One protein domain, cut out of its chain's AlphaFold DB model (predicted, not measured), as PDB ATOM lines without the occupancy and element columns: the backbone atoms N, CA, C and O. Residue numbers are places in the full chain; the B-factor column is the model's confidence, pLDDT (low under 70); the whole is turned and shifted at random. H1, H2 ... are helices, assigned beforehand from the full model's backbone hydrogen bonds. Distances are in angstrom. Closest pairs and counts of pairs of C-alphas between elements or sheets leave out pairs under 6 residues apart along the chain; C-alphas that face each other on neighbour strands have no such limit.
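AT A GLANCE: This is residues 346 to 399 and 424 to 453 of the 965 residues of an uncharacterized protein of Chlorella variabilis (UniProt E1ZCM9). A loose, elongated chain of looped units, with H1 near one end, H4 at the other and H2 between them. Two stretches fold back on themselves: residues 368 to 386 lead from H1 into H2, and residues 426 to 440, which hold the short H3, come before H4. The printed part has 84 residues with four named helices, in the order H1, H2, H3, H4, and no named strand; it is all helix by class, though under half of its residues, 36 of 84, are in named elements. The whole is loose, with a radius of gyration of the C-alphas of 15.0 A, and spans 48 by 27 by 24 A.

HOW THE PARTS SIT: Look first at H1, residues 357 to 367, which is apart from H2, residues 387 to 396. Between them residues 369 to 370 pair with residues 383 to 384, antiparallel. Farther on, residues 426 to 427 pair with residues 439 to 440, also antiparallel, and between these lies H3, residues 431 to 434. H3 is apart from H2 and from H4, residues 443 to 453. H4 is apart from H1 and H2 too, and H1 is apart from H3. In H1, H2 and H4 every O i to N i+4 pair is within hydrogen-bond range; H3 is too short for such a pair.

IN THESE COORDINATES: Find C-alpha 357 at (-17.655, -48.693, -40.607); from there H1 runs 14.9 A to C-alpha 367. H2 covers 14.2 A from C-alpha 387 at (1.278, -34.514, -41.686), and H3 5.0 A. H4 runs 15.2 A and ends at C-alpha 453, (10.322, -27.550, -20.820).

THE WHOLE: The two C-alphas farthest apart, those of Tyr 355 and Leu 451, are 47.8 A apart. Residues 400 to 423 are not printed; across this cut, in the link from H2 to H3, C-alphas 399 and 424 are 8.9 A apart. The link from H1 to H2 is long, and that from H3 to H4 is short. Mean pLDDT of the printed part is 74.8; look for values under 70 at residues 374 to 383, 396 to 399, 424 and 434 to 437.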
ATOM      1  N   HIS A 346     -16.258 -46.625 -47.941       86.94
ATOM      2  CA  HIS A 346     -14.956 -46.296 -48.515       86.94
ATOM      3  C   HIS A 346     -14.352 -45.047 -47.871       86.94
ATOM      4  O   HIS A 346     -15.045 -44.081 -47.557       86.94
ATOM      5  N   CYS A 347     -13.031 -45.031 -47.706       85.31
ATOM      6  CA  CYS A 347     -12.349 -43.857 -47.172       85.31
ATOM      7  C   CYS A 347     -12.269 -42.738 -48.223       85.31
ATOM      8  O   CYS A 347     -11.656 -42.912 -49.278       85.31
ATOM      9  N   GLY A 348     -12.799 -41.552 -47.907       80.62
ATOM     10  CA  GLY A 348     -12.770 -40.389 -48.806       80.62
ATOM     11  C   GLY A 348     -11.366 -39.894 -49.195       80.62
ATOM     12  O   GLY A 348     -11.214 -39.273 -50.245       80.62
ATOM     13  N   PHE A 349     -10.329 -40.195 -48.400       81.06
ATOM     14  CA  PHE A 349      -8.949 -39.761 -48.667       81.06
ATOM     15  C   PHE A 349      -8.159 -40.716 -49.569       81.06
ATOM     16  O   PHE A 349      -7.412 -40.262 -50.433       81.06
ATOM     17  N   CYS A 350      -8.291 -42.031 -49.362       82.50
ATOM     18  CA  CYS A 350      -7.489 -43.050 -50.053       82.50
ATOM     19  C   CYS A 350      -8.301 -43.949 -51.006       82.50
ATOM     20  O   CYS A 350      -7.717 -44.774 -51.705       82.50
ATOM     21  N   ARG A 351      -9.636 -43.803 -51.023       81.88
ATOM     22  CA  ARG A 351     -10.615 -44.568 -51.824       81.88
ATOM     23  C   ARG A 351     -10.562 -46.094 -51.661       81.88
ATOM     24  O   ARG A 351     -11.111 -46.817 -52.487       81.88
ATOM     25  N   ARG A 352      -9.952 -46.595 -50.583       82.56
ATOM     26  CA  ARG A 352     -10.048 -48.007 -50.187       82.56
ATOM     27  C   ARG A 352     -11.435 -48.283 -49.607       82.56
ATOM     28  O   ARG A 352     -11.919 -47.493 -48.795       82.56
ATOM     29  N   THR A 353     -12.044 -49.385 -50.029       85.88
ATOM     30  CA  THR A 353     -13.285 -49.950 -49.486       85.88
ATOM     31  C   THR A 353     -12.986 -50.838 -48.279       85.88
ATOM     32  O   THR A 353     -11.988 -51.559 -48.264       85.88
ATOM     33  N   PHE A 354     -13.856 -50.789 -47.273       86.31
ATOM     34  CA  PHE A 354     -13.780 -51.579 -46.044       86.31
ATOM     35  C   PHE A 354     -15.096 -52.325 -45.820       86.31
ATOM     36  O   PHE A 354     -16.127 -51.925 -46.349       86.31
ATOM     37  N   TYR A 355     -15.062 -53.422 -45.063       85.25
ATOM     38  CA  TYR A 355     -16.241 -54.274 -44.885       85.25
ATOM     39  C   TYR A 355     -17.310 -53.640 -43.973       85.25
ATOM     40  O   TYR A 355     -18.469 -53.597 -44.372       85.25
ATOM     41  N   ASP A 356     -16.914 -53.089 -42.815       84.75
ATOM     42  CA  ASP A 356     -17.777 -52.296 -41.915       84.75
ATOM     43  C   ASP A 356     -17.227 -50.876 -41.701       84.75
ATOM     44  O   ASP A 356     -16.026 -50.624 -41.870       84.75
ATOM     45  N   ASP A 357     -18.067 -49.995 -41.149       83.88
ATOM     46  CA  ASP A 357     -17.655 -48.693 -40.607       83.88
ATOM     47  C   ASP A 357     -16.579 -48.819 -39.514       83.88
ATOM     48  O   ASP A 357     -15.673 -47.993 -39.457       83.88
ATOM     49  N   ASP A 358     -16.597 -49.879 -38.696       85.31
ATOM     50  CA  ASP A 358     -15.553 -50.168 -37.698       85.31
ATOM     51  C   ASP A 358     -14.170 -50.390 -38.336       85.31
ATOM     52  O   ASP A 358     -13.138 -50.007 -37.774       85.31
ATOM     53  N   ALA A 359     -14.130 -51.038 -39.503       85.12
ATOM     54  CA  ALA A 359     -12.894 -51.287 -40.239       85.12
ATOM     55  C   ALA A 359     -12.391 -49.998 -40.909       85.12
ATOM     56  O   ALA A 359     -11.194 -49.704 -40.849       85.12
ATOM     57  N   LEU A 360     -13.308 -49.181 -41.443       87.69
ATOM     58  CA  LEU A 360     -12.992 -47.828 -41.899       87.69
ATOM     59  C   LEU A 360     -12.474 -46.955 -40.742       87.69
ATOM     60  O   LEU A 360     -11.421 -46.343 -40.879       87.69
ATOM     61  N   TRP A 361     -13.137 -46.924 -39.585       83.69
ATOM     62  CA  TRP A 361     -12.758 -46.098 -38.430       83.69
ATOM     63  C   TRP A 361     -11.358 -46.442 -37.900       83.69
ATOM     64  O   TRP A 361     -10.557 -45.539 -37.635       83.69
ATOM     65  N   LYS A 362     -11.027 -47.743 -37.825       85.88
ATOM     66  CA  LYS A 362      -9.672 -48.229 -37.507       85.88
ATOM     67  C   LYS A 362      -8.660 -47.763 -38.552       85.88
ATOM     68  O   LYS A 362      -7.605 -47.250 -38.185       85.88
ATOM     69  N   HIS A 363      -8.988 -47.875 -39.840       86.88
ATOM     70  CA  HIS A 363      -8.131 -47.374 -40.913       86.88
ATOM     71  C   HIS A 363      -7.917 -45.856 -40.831       86.88
ATOM     72  O   HIS A 363      -6.781 -45.407 -40.962       86.88
ATOM     73  N   MET A 364      -8.959 -45.063 -40.565       83.44
ATOM     74  CA  MET A 364      -8.834 -43.607 -40.458       83.44
ATOM     75  C   MET A 364      -7.943 -43.190 -39.283       83.44
ATOM     76  O   MET A 364      -7.151 -42.272 -39.448       83.44
ATOM     77  N   HIS A 365      -7.988 -43.900 -38.151       81.12
ATOM     78  CA  HIS A 365      -7.079 -43.664 -37.019       81.12
ATOM     79  C   HIS A 365      -5.629 -44.123 -37.254       81.12
ATOM     80  O   HIS A 365      -4.723 -43.607 -36.608       81.12
ATOM     81  N   GLN A 366      -5.397 -45.098 -38.137       82.88
ATOM     82  CA  GLN A 366      -4.064 -45.671 -38.383       82.88
ATOM     83  C   GLN A 366      -3.346 -45.062 -39.595       82.88
ATOM     84  O   GLN A 366      -2.118 -45.031 -39.624       82.88
ATOM     85  N   ALA A 367      -4.089 -44.609 -40.607       79.56
ATOM     86  CA  ALA A 367      -3.547 -44.124 -41.877       79.56
ATOM     87  C   ALA A 367      -3.745 -42.617 -42.109       79.56
ATOM     88  O   ALA A 367      -3.163 -42.071 -43.049       79.56
ATOM     89  N   HIS A 368      -4.555 -41.940 -41.289       82.50
ATOM     90  CA  HIS A 368      -4.786 -40.501 -41.381       82.50
ATOM     91  C   HIS A 368      -4.554 -39.830 -40.026       82.50
ATOM     92  O   HIS A 368      -4.881 -40.359 -38.969       82.50
ATOM     93  N   PHE A 369      -3.961 -38.644 -40.064       79.75
ATOM     94  CA  PHE A 369      -3.576 -37.900 -38.873       79.75
ATOM     95  C   PHE A 369      -4.792 -37.149 -38.329       79.75
ATOM     96  O   PHE A 369      -5.418 -36.407 -39.079       79.75
ATOM     97  N   SER A 370      -5.129 -37.293 -37.051       77.75
ATOM     98  CA  SER A 370      -6.168 -36.488 -36.395       77.75
ATOM     99  C   SER A 370      -5.554 -35.332 -35.597       77.75
ATOM    100  O   SER A 370      -4.422 -35.417 -35.123       77.75
ATOM    101  N   CYS A 371      -6.289 -34.226 -35.448       78.00
ATOM    102  CA  CYS A 371      -5.893 -33.157 -34.529       78.00
ATOM    103  C   CYS A 371      -6.314 -33.514 -33.099       78.00
ATOM    104  O   CYS A 371      -7.504 -33.657 -32.829       78.00
ATOM    105  N   HIS A 372      -5.349 -33.620 -32.181       75.06
ATOM    106  CA  HIS A 372      -5.590 -33.908 -30.761       75.06
ATOM    107  C   HIS A 372      -6.103 -32.701 -29.960       75.06
ATOM    108  O   HIS A 372      -6.567 -32.874 -28.836       75.06
ATOM    109  N   VAL A 373      -6.003 -31.488 -30.518       74.50
ATOM    110  CA  VAL A 373      -6.416 -30.233 -29.862       74.50
ATOM    111  C   VAL A 373      -7.872 -29.882 -30.157       74.50
ATOM    112  O   VAL A 373      -8.560 -29.344 -29.292       74.50
ATOM    113  N   CYS A 374      -8.366 -30.203 -31.358       69.38
ATOM    114  CA  CYS A 374      -9.789 -30.080 -31.658       69.38
ATOM    115  C   CYS A 374     -10.579 -31.026 -30.740       69.38
ATOM    116  O   CYS A 374     -10.435 -32.244 -30.886       69.38
ATOM    117  N   PRO A 375     -11.453 -30.524 -29.845       61.03
ATOM    118  CA  PRO A 375     -12.396 -31.403 -29.171       61.03
ATOM    119  C   PRO A 375     -13.270 -32.055 -30.253       61.03
ATOM    120  O   PRO A 375     -13.728 -31.335 -31.144       61.03
ATOM    121  N   PRO A 376     -13.494 -33.381 -30.229       56.00
ATOM    122  CA  PRO A 376     -14.254 -34.051 -31.277       56.00
ATOM    123  C   PRO A 376     -15.671 -33.457 -31.335       56.00
ATOM    124  O   PRO A 376     -16.421 -33.588 -30.360       56.00
ATOM    125  N   PRO A 377     -16.053 -32.776 -32.434       47.38
ATOM    126  CA  PRO A 377     -17.420 -32.317 -32.600       47.38
ATOM    127  C   PRO A 377     -18.333 -33.530 -32.815       47.38
ATOM    128  O   PRO A 377     -17.889 -34.606 -33.213       47.38
ATOM    129  N   VAL A 378     -19.635 -33.346 -32.592       44.94
ATOM    130  CA  VAL A 378     -20.642 -34.428 -32.664       44.94
ATOM    131  C   VAL A 378     -20.786 -35.015 -34.087       44.94
ATOM    132  O   VAL A 378     -21.403 -36.061 -34.266       44.94
ATOM    133  N   ALA A 379     -20.153 -34.405 -35.097       47.12
ATOM    134  CA  ALA A 379     -19.978 -34.971 -36.431       47.12
ATOM    135  C   ALA A 379     -18.520 -34.830 -36.914       47.12
ATOM    136  O   ALA A 379     -18.029 -33.717 -37.075       47.12
ATOM    137  N   ALA A 380     -17.893 -35.974 -37.217       51.34
ATOM    138  CA  ALA A 380     -16.545 -36.162 -37.773       51.34
ATOM    139  C   ALA A 380     -15.347 -35.672 -36.924       51.34
ATOM    140  O   ALA A 380     -15.127 -34.483 -36.703       51.34
ATOM    141  N   HIS A 381     -14.457 -36.612 -36.575       55.75
ATOM    142  CA  HIS A 381     -13.069 -36.275 -36.251       55.75
ATOM    143  C   HIS A 381     -12.411 -35.620 -37.479       55.75
ATOM    144  O   HIS A 381     -12.535 -36.126 -38.597       55.75
ATOM    145  N   ALA A 382     -11.678 -34.523 -37.282       64.06
ATOM    146  CA  ALA A 382     -10.907 -33.892 -38.349       64.06
ATOM    147  C   ALA A 382      -9.650 -34.726 -38.660       64.06
ATOM    148  O   ALA A 382      -8.598 -34.537 -38.046       64.06
ATOM    149  N   TYR A 383      -9.784 -35.677 -39.588       69.75
ATOM    150  CA  TYR A 383      -8.671 -36.448 -40.143       69.75
ATOM    151  C   TYR A 383      -8.010 -35.708 -41.318       69.75
ATOM    152  O   TYR A 383      -8.679 -35.071 -42.132       69.75
ATOM    153  N   PHE A 384      -6.696 -35.866 -41.450       74.88
ATOM    154  CA  PHE A 384      -5.859 -35.272 -42.488       74.88
ATOM    155  C   PHE A 384      -5.014 -36.364 -43.150       74.88
ATOM    156  O   PHE A 384      -4.337 -37.139 -42.478       74.88
ATOM    157  N   ASN A 385      -4.999 -36.414 -44.483       76.38
ATOM    158  CA  ASN A 385      -4.286 -37.462 -45.228       76.38
ATOM    159  C   ASN A 385      -2.745 -37.349 -45.130       76.38
ATOM    160  O   ASN A 385      -2.031 -38.276 -45.498       76.38
ATOM    161  N   ARG A 386      -2.205 -36.202 -44.686       77.44
ATOM    162  CA  ARG A 386      -0.757 -35.936 -44.624       77.44
ATOM    163  C   ARG A 386      -0.395 -35.031 -43.442       77.44
ATOM    164  O   ARG A 386      -1.040 -34.005 -43.233       77.44
ATOM    165  N   ALA A 387       0.710 -35.335 -42.760       75.38
ATOM    166  CA  ALA A 387       1.278 -34.514 -41.686       75.38
ATOM    167  C   ALA A 387       1.441 -33.003 -42.011       75.38
ATOM    168  O   ALA A 387       1.057 -32.188 -41.173       75.38
ATOM    169  N   PRO A 388       1.918 -32.558 -43.198       78.00
ATOM    170  CA  PRO A 388       1.969 -31.127 -43.529       78.00
ATOM    171  C   PRO A 388       0.597 -30.433 -43.608       78.00
ATOM    172  O   PRO A 388       0.538 -29.215 -43.441       78.00
ATOM    173  N   ASP A 389      -0.499 -31.162 -43.840       76.38
ATOM    174  CA  ASP A 389      -1.849 -30.582 -43.814       76.38
ATOM    175  C   ASP A 389      -2.368 -30.456 -42.368       76.38
ATOM    176  O   ASP A 389      -2.977 -29.438 -42.035       76.38
ATOM    177  N   LEU A 390      -2.026 -31.407 -41.485       78.38
ATOM    178  CA  LEU A 390      -2.236 -31.289 -40.034       78.38
ATOM    179  C   LEU A 390      -1.469 -30.084 -39.459       78.38
ATOM    180  O   LEU A 390      -2.059 -29.247 -38.782       78.38
ATOM    181  N   LEU A 391      -0.177 -29.947 -39.784       75.81
ATOM    182  CA  LEU A 391       0.647 -28.800 -39.375       75.81
ATOM    183  C   LEU A 391       0.065 -27.472 -39.874       75.81
ATOM    184  O   LEU A 391       0.064 -26.482 -39.145       75.81
ATOM    185  N   ARG A 392      -0.464 -27.433 -41.104       74.88
ATOM    186  CA  ARG A 392      -1.147 -26.244 -41.633       74.88
ATOM    187  C   ARG A 392      -2.402 -25.920 -40.820       74.88
ATOM    188  O   ARG A 392      -2.611 -24.763 -40.475       74.88
ATOM    189  N   HIS A 393      -3.212 -26.920 -40.484       77.25
ATOM    190  CA  HIS A 393      -4.400 -26.747 -39.648       77.25
ATOM    191  C   HIS A 393      -4.055 -26.262 -38.224       77.25
ATOM    192  O   HIS A 393      -4.671 -25.315 -37.737       77.25
ATOM    193  N   MET A 394      -3.029 -26.835 -37.589       70.56
ATOM    194  CA  MET A 394      -2.552 -26.409 -36.266       70.56
ATOM    195  C   MET A 394      -1.942 -24.995 -36.268       70.56
ATOM    196  O   MET A 394      -2.078 -24.284 -35.283       70.56
ATOM    197  N   ARG A 395      -1.326 -24.543 -37.371       71.19
ATOM    198  CA  ARG A 395      -0.747 -23.186 -37.488       71.19
ATOM    199  C   ARG A 395      -1.728 -22.095 -37.932       71.19
ATOM    200  O   ARG A 395      -1.445 -20.917 -37.736       71.19
ATOM    201  N   HIS A 396      -2.845 -22.449 -38.571       62.56
ATOM    202  CA  HIS A 396      -3.736 -21.477 -39.224       62.56
ATOM    203  C   HIS A 396      -5.184 -21.464 -38.710       62.56
ATOM    204  O   HIS A 396      -6.016 -20.783 -39.302       62.56
ATOM    205  N   ALA A 397      -5.506 -22.125 -37.595       54.84
ATOM    206  CA  ALA A 397      -6.873 -22.128 -37.051       54.84
ATOM    207  C   ALA A 397      -7.439 -20.721 -36.718       54.84
ATOM    208  O   ALA A 397      -8.651 -20.530 -36.768       54.84
ATOM    209  N   GLY A 398      -6.577 -19.720 -36.478       51.06
ATOM    210  CA  GLY A 398      -6.955 -18.303 -36.324       51.06
ATOM    211  C   GLY A 398      -7.023 -17.473 -37.624       51.06
ATOM    212  O   GLY A 398      -7.263 -16.268 -37.573       51.06
ATOM    213  N   ARG A 399      -6.789 -18.057 -38.813       39.97
ATOM    214  CA  ARG A 399      -6.879 -17.352 -40.110       39.97
ATOM    215  C   ARG A 399      -7.553 -18.202 -41.184       39.97
ATOM    216  O   ARG A 399      -6.977 -19.165 -41.682       39.97
ATOM    217  N   GLU A 424      -8.346 -21.155 -31.597       61.06
ATOM    218  CA  GLU A 424      -6.947 -20.924 -31.957       61.06
ATOM    219  C   GLU A 424      -6.074 -22.039 -31.359       61.06
ATOM    220  O   GLU A 424      -6.062 -22.255 -30.149       61.06
ATOM    221  N   HIS A 425      -5.350 -22.767 -32.211       72.12
ATOM    222  CA  HIS A 425      -4.401 -23.791 -31.781       72.12
ATOM    223  C   HIS A 425      -3.018 -23.161 -31.566       72.12
ATOM    224  O   HIS A 425      -2.525 -22.425 -32.420       72.12
ATOM    225  N   PHE A 426      -2.372 -23.477 -30.443       76.00
ATOM    226  CA  PHE A 426      -1.091 -22.889 -30.046       76.00
ATOM    227  C   PHE A 426       0.022 -23.945 -30.082       76.00
ATOM    228  O   PHE A 426       0.121 -24.780 -29.182       76.00
ATOM    229  N   MET A 427       0.846 -23.930 -31.135       76.00
ATOM    230  CA  MET A 427       1.998 -24.834 -31.295       76.00
ATOM    231  C   MET A 427       3.249 -24.335 -30.559       76.00
ATOM    232  O   MET A 427       3.433 -23.129 -30.395       76.00
ATOM    233  N   CYS A 428       4.142 -25.253 -30.179       81.06
ATOM    234  CA  CYS A 428       5.516 -24.906 -29.813       81.06
ATOM    235  C   CYS A 428       6.443 -25.062 -31.035       81.06
ATOM    236  O   CYS A 428       6.656 -26.180 -31.499       81.06
ATOM    237  N   ASP A 429       6.997 -23.958 -31.548       76.12
ATOM    238  CA  ASP A 429       7.934 -23.960 -32.692       76.12
ATOM    239  C   ASP A 429       9.410 -24.212 -32.285       76.12
ATOM    240  O   ASP A 429      10.314 -24.144 -33.117       76.12
ATOM    241  N   GLU A 430       9.675 -24.500 -31.006       78.50
ATOM    242  CA  GLU A 430      11.013 -24.822 -30.492       78.50
ATOM    243  C   GLU A 430      11.465 -26.213 -31.006       78.50
ATOM    244  O   GLU A 430      10.679 -27.165 -30.937       78.50
ATOM    245  N   PRO A 431      12.708 -26.391 -31.506       73.12
ATOM    246  CA  PRO A 431      13.118 -27.607 -32.223       73.12
ATOM    247  C   PRO A 431      12.999 -28.907 -31.414       73.12
ATOM    248  O   PRO A 431      12.762 -29.958 -31.994       73.12
ATOM    249  N   GLU A 432      13.097 -28.848 -30.084       73.69
ATOM    250  CA  GLU A 432      12.913 -30.007 -29.194       73.69
ATOM    251  C   GLU A 432      11.464 -30.534 -29.157       73.69
ATOM    252  O   GLU A 432      11.230 -31.656 -28.712       73.69
ATOM    253  N   CYS A 433      10.483 -29.726 -29.573       73.94
ATOM    254  CA  CYS A 433       9.053 -30.061 -29.550       73.94
ATOM    255  C   CYS A 433       8.393 -30.051 -30.939       73.94
ATOM    256  O   CYS A 433       7.310 -30.623 -31.096       73.94
ATOM    257  N   ALA A 434       9.049 -29.465 -31.947       68.50
ATOM    258  CA  ALA A 434       8.582 -29.436 -33.332       68.50
ATOM    259  C   ALA A 434       8.347 -30.849 -33.908       68.50
ATOM    260  O   ALA A 434       7.286 -31.108 -34.480       68.50
ATOM    261  N   ASP A 435       9.281 -31.780 -33.679       65.88
ATOM    262  CA  ASP A 435       9.192 -33.175 -34.144       65.88
ATOM    263  C   ASP A 435       8.105 -33.991 -33.415       65.88
ATOM    264  O   ASP A 435       7.642 -35.018 -33.914       65.88
ATOM    265  N   CYS A 436       7.661 -33.529 -32.242       66.94
ATOM    266  CA  CYS A 436       6.623 -34.172 -31.433       66.94
ATOM    267  C   CYS A 436       5.215 -33.589 -31.658       66.94
ATOM    268  O   CYS A 436       4.286 -33.980 -30.954       66.94
ATOM    269  N   PHE A 437       5.040 -32.670 -32.620       68.94
ATOM    270  CA  PHE A 437       3.749 -32.062 -32.988       68.94
ATOM    271  C   PHE A 437       2.986 -31.430 -31.803       68.94
ATOM    272  O   PHE A 437       1.753 -31.418 -31.768       68.94
ATOM    273  N   VAL A 438       3.713 -30.894 -30.814       75.56
ATOM    274  CA  VAL A 438       3.114 -30.399 -29.566       75.56
ATOM    275  C   VAL A 438       2.299 -29.126 -29.822       75.56
ATOM    276  O   VAL A 438       2.836 -28.069 -30.163       75.56
ATOM    277  N   ALA A 439       0.986 -29.236 -29.625       76.50
ATOM    278  CA  ALA A 439       0.019 -28.156 -29.777       76.50
ATOM    279  C   ALA A 439      -1.000 -28.165 -28.626       76.50
ATOM    280  O   ALA A 439      -1.382 -29.236 -28.148       76.50
ATOM    281  N   PHE A 440      -1.441 -26.974 -28.216       79.94
ATOM    282  CA  PHE A 440      -2.321 -26.727 -27.068       79.94
ATOM    283  C   PHE A 440      -3.591 -25.962 -27.458       79.94
ATOM    284  O   PHE A 440      -3.612 -25.253 -28.468       79.94
ATOM    285  N   ALA A 441      -4.635 -26.085 -26.634       74.88
ATOM    286  CA  ALA A 441      -5.926 -25.428 -26.848       74.88
ATOM    287  C   ALA A 441      -5.936 -23.962 -26.384       74.88
ATOM    288  O   ALA A 441      -6.807 -23.193 -26.781       74.88
ATOM    289  N   THR A 442      -4.976 -23.561 -25.542       80.38
ATOM    290  CA  THR A 442      -4.861 -22.191 -25.030       80.38
ATOM    291  C   THR A 442      -3.420 -21.679 -25.019       80.38
ATOM    292  O   THR A 442      -2.457 -22.422 -24.808       80.38
ATOM    293  N   ALA A 443      -3.265 -20.360 -25.158       79.19
ATOM    294  CA  ALA A 443      -1.974 -19.688 -25.027       79.19
ATOM    295  C   ALA A 443      -1.370 -19.798 -23.608       79.19
ATOM    296  O   ALA A 443      -0.160 -19.646 -23.443       79.19
ATOM    297  N   ASP A 444      -2.190 -20.041 -22.579       80.75
ATOM    298  CA  ASP A 444      -1.740 -20.266 -21.199       80.75
ATOM    299  C   ASP A 444      -1.121 -21.655 -21.005       80.75
ATOM    300  O   ASP A 444      -0.145 -21.790 -20.267       80.75
ATOM    301  N   GLU A 445      -1.628 -22.678 -21.695       81.88
ATOM    302  CA  GLU A 445      -1.025 -24.014 -21.716       81.88
ATOM    303  C   GLU A 445       0.303 -24.021 -22.474       81.88
ATOM    304  O   GLU A 445       1.281 -24.550 -21.947       81.88
ATOM    305  N   LEU A 446       0.384 -23.361 -23.639       83.38
ATOM    306  CA  LEU A 446       1.657 -23.204 -24.351       83.38
ATOM    307  C   LEU A 446       2.694 -22.472 -23.483       83.38
ATOM    308  O   LEU A 446       3.830 -22.929 -23.371       83.38
ATOM    309  N   ARG A 447       2.306 -21.379 -22.805       77.56
ATOM    310  CA  ARG A 447       3.197 -20.666 -21.871       77.56
ATOM    311  C   ARG A 447       3.624 -21.534 -20.685       77.56
ATOM    312  O   ARG A 447       4.783 -21.466 -20.281       77.56
ATOM    313  N   ARG A 448       2.733 -22.372 -20.143       82.19
ATOM    314  CA  ARG A 448       3.065 -23.333 -19.075       82.19
ATOM    315  C   ARG A 448       4.074 -24.377 -19.559       82.19
ATOM    316  O   ARG A 448       5.095 -24.573 -18.913       82.19
ATOM    317  N   HIS A 449       3.846 -24.960 -20.732       84.06
ATOM    318  CA  HIS A 449       4.770 -25.897 -21.368       84.06
ATOM    319  C   HIS A 449       6.145 -25.264 -21.646       84.06
ATOM    320  O   HIS A 449       7.168 -25.869 -21.339       84.06
ATOM    321  N   GLN A 450       6.190 -24.021 -22.133       81.12
ATOM    322  CA  GLN A 450       7.439 -23.274 -22.332       81.12
ATOM    323  C   GLN A 450       8.174 -22.982 -21.009       81.12
ATOM    324  O   GLN A 450       9.401 -23.046 -20.973       81.12
ATOM    325  N   LEU A 451       7.458 -22.718 -19.910       80.88
ATOM    326  CA  LEU A 451       8.045 -22.598 -18.566       80.88
ATOM    327  C   LEU A 451       8.589 -23.941 -18.045       80.88
ATOM    328  O   LEU A 451       9.671 -23.981 -17.463       80.88
ATOM    329  N   GLU A 452       7.875 -25.043 -18.265       79.25
ATOM    330  CA  GLU A 452       8.249 -26.372 -17.759       79.25
ATOM    331  C   GLU A 452       9.368 -27.039 -18.574       79.25
ATOM    332  O   GLU A 452      10.242 -27.681 -17.994       79.25
ATOM    333  N   ARG A 453       9.370 -26.888 -19.906       76.56
ATOM    334  CA  ARG A 453      10.322 -27.550 -20.820       76.56
ATOM    335  C   ARG A 453      11.431 -26.646 -21.349       76.56
ATOM    336  O   ARG A 453      12.536 -27.135 -21.546       76.56
TER     337      ARG A 453